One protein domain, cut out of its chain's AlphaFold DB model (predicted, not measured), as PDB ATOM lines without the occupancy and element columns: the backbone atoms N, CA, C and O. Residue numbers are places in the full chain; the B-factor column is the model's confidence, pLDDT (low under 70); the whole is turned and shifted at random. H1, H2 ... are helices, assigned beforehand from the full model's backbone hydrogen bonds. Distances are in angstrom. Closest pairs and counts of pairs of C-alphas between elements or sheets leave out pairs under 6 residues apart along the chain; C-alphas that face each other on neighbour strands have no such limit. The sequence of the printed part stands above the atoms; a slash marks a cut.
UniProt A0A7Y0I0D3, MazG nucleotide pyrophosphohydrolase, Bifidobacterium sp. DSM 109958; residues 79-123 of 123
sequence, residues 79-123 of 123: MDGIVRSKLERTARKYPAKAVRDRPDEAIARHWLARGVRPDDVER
ATOM      1  N   MET A  79     223.547 214.463 151.156       94.94
ATOM      2  CA  MET A  79     224.850 214.696 151.789       94.94
ATOM      3  C   MET A  79     224.727 214.960 153.298       94.94
ATOM      4  O   MET A  79     225.461 214.371 154.096       94.94
ATOM      5  N   ASP A  80     223.757 215.780 153.710       94.81
ATOM      6  CA  ASP A  80     223.527 216.084 155.123       94.81
ATOM      7  C   ASP A  80     223.034 214.850 155.878       94.81
ATOM      8  O   ASP A  80     223.466 214.554 156.998       94.81
ATOM      9  N   GLY A  81     222.110 214.108 155.272       96.44
ATOM     10  CA  GLY A  81     221.571 212.866 155.814       96.44
ATOM     11  C   GLY A  81     222.651 211.811 156.051       96.44
ATOM     12  O   GLY A  81     222.741 211.260 157.157       96.44
ATOM     13  N   ILE A  82     223.507 211.546 155.059       96.56
ATOM     14  CA  ILE A  82     224.550 210.513 155.171       96.56
ATOM     15  C   ILE A  82     225.604 210.880 156.220       96.56
ATOM     16  O   ILE A  82     226.014 210.007 156.996       96.56
ATOM     17  N   VAL A  83     225.992 212.159 156.313       96.44
ATOM     18  CA  VAL A  83     226.968 212.637 157.300       96.44
ATOM     19  C   VAL A  83     226.384 212.564 158.708       96.44
ATOM     20  O   VAL A  83     226.997 211.948 159.583       96.44
ATOM     21  N   ARG A  84     225.174 213.095 158.940       97.31
ATOM     22  CA  ARG A  84     224.510 213.031 160.257       97.31
ATOM     23  C   ARG A  84     224.325 211.592 160.727       97.31
ATOM     24  O   ARG A  84     224.723 211.241 161.838       97.31
ATOM     25  N   SER A  85     223.821 210.728 159.851       97.12
ATOM     26  CA  SER A  85     223.630 209.309 160.149       97.12
ATOM     27  C   SER A  85     224.958 208.611 160.489       97.12
ATOM     28  O   SER A  85     225.040 207.803 161.422       97.12
ATOM     29  N   LYS A  86     226.041 208.934 159.767       95.81
ATOM     30  CA  LYS A  86     227.383 208.416 160.064       95.81
ATOM     31  C   LYS A  86     227.916 208.934 161.398       95.81
ATOM     32  O   LYS A  86     228.499 208.136 162.137       95.81
ATOM     33  N   LEU A  87     227.721 210.213 161.719       96.44
ATOM     34  CA  LEU A  87     228.126 210.810 162.992       96.44
ATOM     35  C   LEU A  87     227.423 210.132 164.169       96.44
ATOM     36  O   LEU A  87     228.101 209.727 165.108       96.44
ATOM     37  N   GLU A  88     226.112 209.895 164.095       96.75
ATOM     38  CA  GLU A  88     225.369 209.190 165.150       96.75
ATOM     39  C   GLU A  88     225.913 207.778 165.402       96.75
ATOM     40  O   GLU A  88     226.178 207.393 166.546       96.75
ATOM     41  N   ARG A  89     226.141 206.997 164.334       94.81
ATOM     42  CA  ARG A  89     226.757 205.663 164.449       94.81
ATOM     43  C   ARG A  89     228.171 205.740 165.023       94.81
ATOM     44  O   ARG A  89     228.556 204.887 165.822       94.81
ATOM     45  N   THR A  90     228.941 206.748 164.623       91.81
ATOM     46  CA  THR A  90     230.323 206.953 165.073       91.81
ATOM     47  C   THR A  90     230.365 207.352 166.546       91.81
ATOM     48  O   THR A  90     231.147 206.769 167.287       91.81
ATOM     49  N   ALA A  91     229.472 208.228 167.010       92.94
ATOM     50  CA  ALA A  91     229.348 208.614 168.415       92.94
ATOM     51  C   ALA A  91     228.962 207.428 169.314       92.94
ATOM     52  O   ALA A  91     229.508 207.268 170.403       92.94
ATOM     53  N   ARG A  92     228.071 206.543 168.840       90.38
ATOM     54  CA  ARG A  92     227.752 205.285 169.541       90.38
ATOM     55  C   ARG A  92     228.951 204.336 169.572       90.38
ATOM     56  O   ARG A  92     229.232 203.737 170.606       90.38
ATOM     57  N   LYS A  93     229.675 204.211 168.451       86.06
ATOM     58  CA  LYS A  93     230.875 203.364 168.354       86.06
ATOM     59  C   LYS A  93     232.040 203.907 169.183       86.06
ATOM     60  O   LYS A  93     232.827 203.105 169.683       86.06
ATOM     61  N   TYR A  94     232.150 205.224 169.353       88.38
ATOM     62  CA  TYR A  94     233.221 205.917 170.072       88.38
ATOM     63  C   TYR A  94     232.651 206.975 171.033       88.38
ATOM     64  O   TYR A  94     232.634 208.163 170.708       88.38
ATOM     65  N   PRO A  95     232.192 206.573 172.233       91.81
ATOM     66  CA  PRO A  95     231.650 207.515 173.206       91.81
ATOM     67  C   PRO A  95     232.690 208.562 173.625       91.81
ATOM     68  O   PRO A  95     233.792 208.200 174.038       91.81
ATOM     69  N   ALA A  96     232.324 209.849 173.584       93.19
ATOM     70  CA  ALA A  96     233.254 210.969 173.771       93.19
ATOM     71  C   ALA A  96     234.070 210.887 175.072       93.19
ATOM     72  O   ALA A  96     235.282 211.085 175.053       93.19
ATOM     73  N   LYS A  97     233.423 210.540 176.195       92.56
ATOM     74  CA  LYS A  97     234.104 210.371 177.489       92.56
ATOM     75  C   LYS A  97     235.153 209.258 177.435       92.56
ATOM     76  O   LYS A  97     236.271 209.456 177.881       92.56
ATOM     77  N   ALA A  98     234.807 208.111 176.849       87.62
ATOM     78  CA  ALA A  98     235.724 206.981 176.754       87.62
ATOM     79  C   ALA A  98     236.932 207.297 175.859       87.62
ATOM     80  O   ALA A  98     238.050 206.983 176.235       87.62
ATOM     81  N   VAL A  99     236.717 207.946 174.709       91.56
ATOM     82  CA  VAL A  99     237.806 208.313 173.785       91.56
ATOM     83  C   VAL A  99     238.747 209.340 174.406       91.56
ATOM     84  O   VAL A  99     239.956 209.192 174.300       91.56
ATOM     85  N   ARG A 100     238.200 210.377 175.047       91.62
ATOM     86  CA  ARG A 100     239.004 211.455 175.632       91.62
ATOM     87  C   ARG A 100     239.767 210.994 176.869       91.62
ATOM     88  O   ARG A 100     240.921 211.365 177.034       91.62
ATOM     89  N   ASP A 101     239.117 210.221 177.737       94.56
ATOM     90  CA  ASP A 101     239.689 209.867 179.033       94.56
ATOM     91  C   ASP A 101     240.573 208.603 178.935       94.56
ATOM     92  O   ASP A 101     241.491 208.448 179.735       94.56
ATOM     93  N   ARG A 102     240.307 207.694 177.973       91.38
ATOM     94  CA  ARG A 102     241.039 206.424 177.761       91.38
ATOM     95  C   ARG A 102     241.209 206.088 176.262       91.38
ATOM     96  O   ARG A 102     240.592 205.133 175.770       91.38
ATOM     97  N   PRO A 103     242.026 206.854 175.512       87.69
ATOM     98  CA  PRO A 103     242.182 206.686 174.064       87.69
ATOM     99  C   PRO A 103     242.735 205.309 173.664       87.69
ATOM    100  O   PRO A 103     242.229 204.718 172.709       87.69
ATOM    101  N   ASP A 104     243.674 204.746 174.427       89.06
ATOM    102  CA  ASP A 104     244.278 203.438 174.130       89.06
ATOM    103  C   ASP A 104     243.249 202.303 174.181       89.06
ATOM    104  O   ASP A 104     243.192 201.451 173.294       89.06
ATOM    105  N   GLU A 105     242.340 202.332 175.160       85.06
ATOM    106  CA  GLU A 105     241.236 201.371 175.236       85.06
ATOM    107  C   GLU A 105     240.244 201.541 174.077       85.06
ATOM    108  O   GLU A 105     239.672 200.565 173.582       85.06
ATOM    109  N   ALA A 106     240.019 202.779 173.625       85.12
ATOM    110  CA  ALA A 106     239.163 203.049 172.476       85.12
ATOM    111  C   ALA A 106     239.778 202.510 171.170       85.12
ATOM    112  O   ALA A 106     239.050 201.947 170.344       85.12
ATOM    113  N   ILE A 107     241.101 202.630 171.013       83.44
ATOM    114  CA  ILE A 107     241.872 202.053 169.904       83.44
ATOM    115  C   ILE A 107     241.844 200.522 169.983       83.44
ATOM    116  O   ILE A 107     241.481 199.868 169.006       83.44
ATOM    117  N   ALA A 108     242.111 199.929 171.147       84.69
ATOM    118  CA  ALA A 108     242.038 198.480 171.332       84.69
ATOM    119  C   ALA A 108     240.643 197.932 170.975       84.69
ATOM    120  O   ALA A 108     240.521 196.960 170.229       84.69
ATOM    121  N   ARG A 109     239.564 198.606 171.405       82.62
ATOM    122  CA  ARG A 109     238.185 198.224 171.048       82.62
ATOM    123  C   ARG A 109     237.927 198.289 169.538       82.62
ATOM    124  O   ARG A 109     237.175 197.468 169.015       82.62
ATOM    125  N   HIS A 110     238.514 199.258 168.833       84.62
ATOM    126  CA  HIS A 110     238.386 199.389 167.378       84.62
ATOM    127  C   HIS A 110     238.933 198.167 166.632       84.62
ATOM    128  O   HIS A 110     238.295 197.713 165.672       84.62
ATOM    129  N   TRP A 111     240.095 197.676 167.060       83.19
ATOM    130  CA  TRP A 111     240.775 196.516 166.484       83.19
ATOM    131  C   TRP A 111     240.108 195.205 166.894       83.19
ATOM    132  O   TRP A 111     239.809 194.385 166.025       83.19
ATOM    133  N   LEU A 112     239.703 195.075 168.161       84.25
ATOM    134  CA  LEU A 112     238.940 193.919 168.642       84.25
ATOM    135  C   LEU A 112     237.622 193.740 167.876       84.25
ATOM    136  O   LEU A 112     237.278 192.627 167.486       84.25
ATOM    137  N   ALA A 113     236.911 194.832 167.576       81.94
ATOM    138  CA  ALA A 113     235.691 194.795 166.762       81.94
ATOM    139  C   ALA A 113     235.928 194.362 165.298       81.94
ATOM    140  O   ALA A 113     234.966 194.121 164.572       81.94
ATOM    141  N   ARG A 114     237.189 194.297 164.853       82.50
ATOM    142  CA  ARG A 114     237.621 193.787 163.543       82.50
ATOM    143  C   ARG A 114     238.316 192.427 163.637       82.50
ATOM    144  O   ARG A 114     238.860 191.965 162.642       82.50
ATOM    145  N   GLY A 115     238.287 191.792 164.810       84.12
ATOM    146  CA  GLY A 115     238.903 190.487 165.041       84.12
ATOM    147  C   GLY A 115     240.419 190.520 165.243       84.12
ATOM    148  O   GLY A 115     241.025 189.459 165.260       84.12
ATOM    149  N   VAL A 116     241.022 191.700 165.417       77.19
ATOM    150  CA  VAL A 116     242.460 191.862 165.685       77.19
ATOM    151  C   VAL A 116     242.651 192.082 167.182       77.19
ATOM    152  O   VAL A 116     242.079 193.028 167.738       77.19
ATOM    153  N   ARG A 117     243.416 191.217 167.862       77.69
ATOM    154  CA  ARG A 117     243.752 191.441 169.274       77.69
ATOM    155  C   ARG A 117     244.953 192.382 169.373       77.69
ATOM    156  O   ARG A 117     245.832 192.320 168.519       77.69
ATOM    157  N   PRO A 118     245.020 193.244 170.401       65.12
ATOM    158  CA  PRO A 118     246.182 194.106 170.623       65.12
ATOM    159  C   PRO A 118     247.505 193.325 170.660       65.12
ATOM    160  O   PRO A 118     248.492 193.772 170.088       65.12
ATOM    161  N   ASP A 119     247.475 192.119 171.229       71.38
ATOM    162  CA  ASP A 119     248.634 191.225 171.354       71.38
ATOM    163  C   ASP A 119     249.132 190.660 170.003       71.38
ATOM    164  O   ASP A 119     250.234 190.121 169.931       71.38
ATOM    165  N   ASP A 120     248.341 190.779 168.927       65.44
ATOM    166  CA  ASP A 120     248.700 190.288 167.588       65.44
ATOM    167  C   ASP A 120     249.583 191.285 166.807       65.44
ATOM    168  O   ASP A 120     250.115 190.933 165.758       65.44
ATOM    169  N   VAL A 121     249.728 192.530 167.285       59.19
ATOM    170  CA  VAL A 121     250.426 193.625 166.576       59.19
ATOM    171  C   VAL A 121     251.920 193.710 166.942       59.19
ATOM    172  O   VAL A 121     252.695 194.325 166.218       59.19
ATOM    173  N   GLU A 122     252.351 193.060 168.030       51.34
ATOM    174  CA  GLU A 122     253.748 193.057 168.510       51.34
ATOM    175  C   GLU A 122     254.614 191.888 167.974       51.34
ATOM    176  O   GLU A 122     255.653 191.575 168.559       51.34
ATOM    177  N   ARG A 123     254.231 191.225 166.872       47.31
ATOM    178  CA  ARG A 123     255.036 190.157 166.237       47.31
ATOM    179  C   ARG A 123     255.532 190.504 164.842       47.31
ATOM    180  O   ARG A 123     254.742 191.059 164.053       47.31
TER     181      ARG A 123
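This is residues 79 to 123 of the 123 residues of the protein "MazG nucleotide pyrophosphohydrolase" of Bifidobacterium sp. DSM 109958 (UniProt A0A7Y0I0D3). The chain makes an open, flat V of helices: the long helix H1 is one arm, short H2 lies at the turn, and H3 is the other arm. Residues 79 to 92 of H1 stick out, and residues 113 to 123 follow H3 as a tail. The 45 printed residues hold three named helices, H1, H2 and H3 in that order, and no named strand: all helix. The whole is loose, with a radius of gyration of the C-alphas of 13.2 A, and spans 42 by 22 by 11 A.

H1, residues 79 to 93, begins at C-alpha 79 (224.850, 214.696, 151.789) and is 21.0 A long. H2 is residues 96 to 101, 8.4 A. H3, residues 103 to 112, is 14.2 A long and ends at C-alpha 112 (238.940, 193.919, 168.642).

H1 and H2 meet only through their tight link. H2 and H3 only just touch, only at the corner, with 3 pairs of C-alphas within 8 A; the closest, Val 99 and Ala 106, are 5.6 A apart. They run opposite ways at a steep tilt of 62 degrees. H1 and H3 are apart. In H1, H2 and H3 every O i to N i+4 pair is within hydrogen-bond range.

The C-alphas farthest apart, Asp 80 and Arg 123, are 42.3 A apart. The printed part has no cut and ends at the chain's last residue. Model confidence is under 70 at residue 118 and residues 120 to 123.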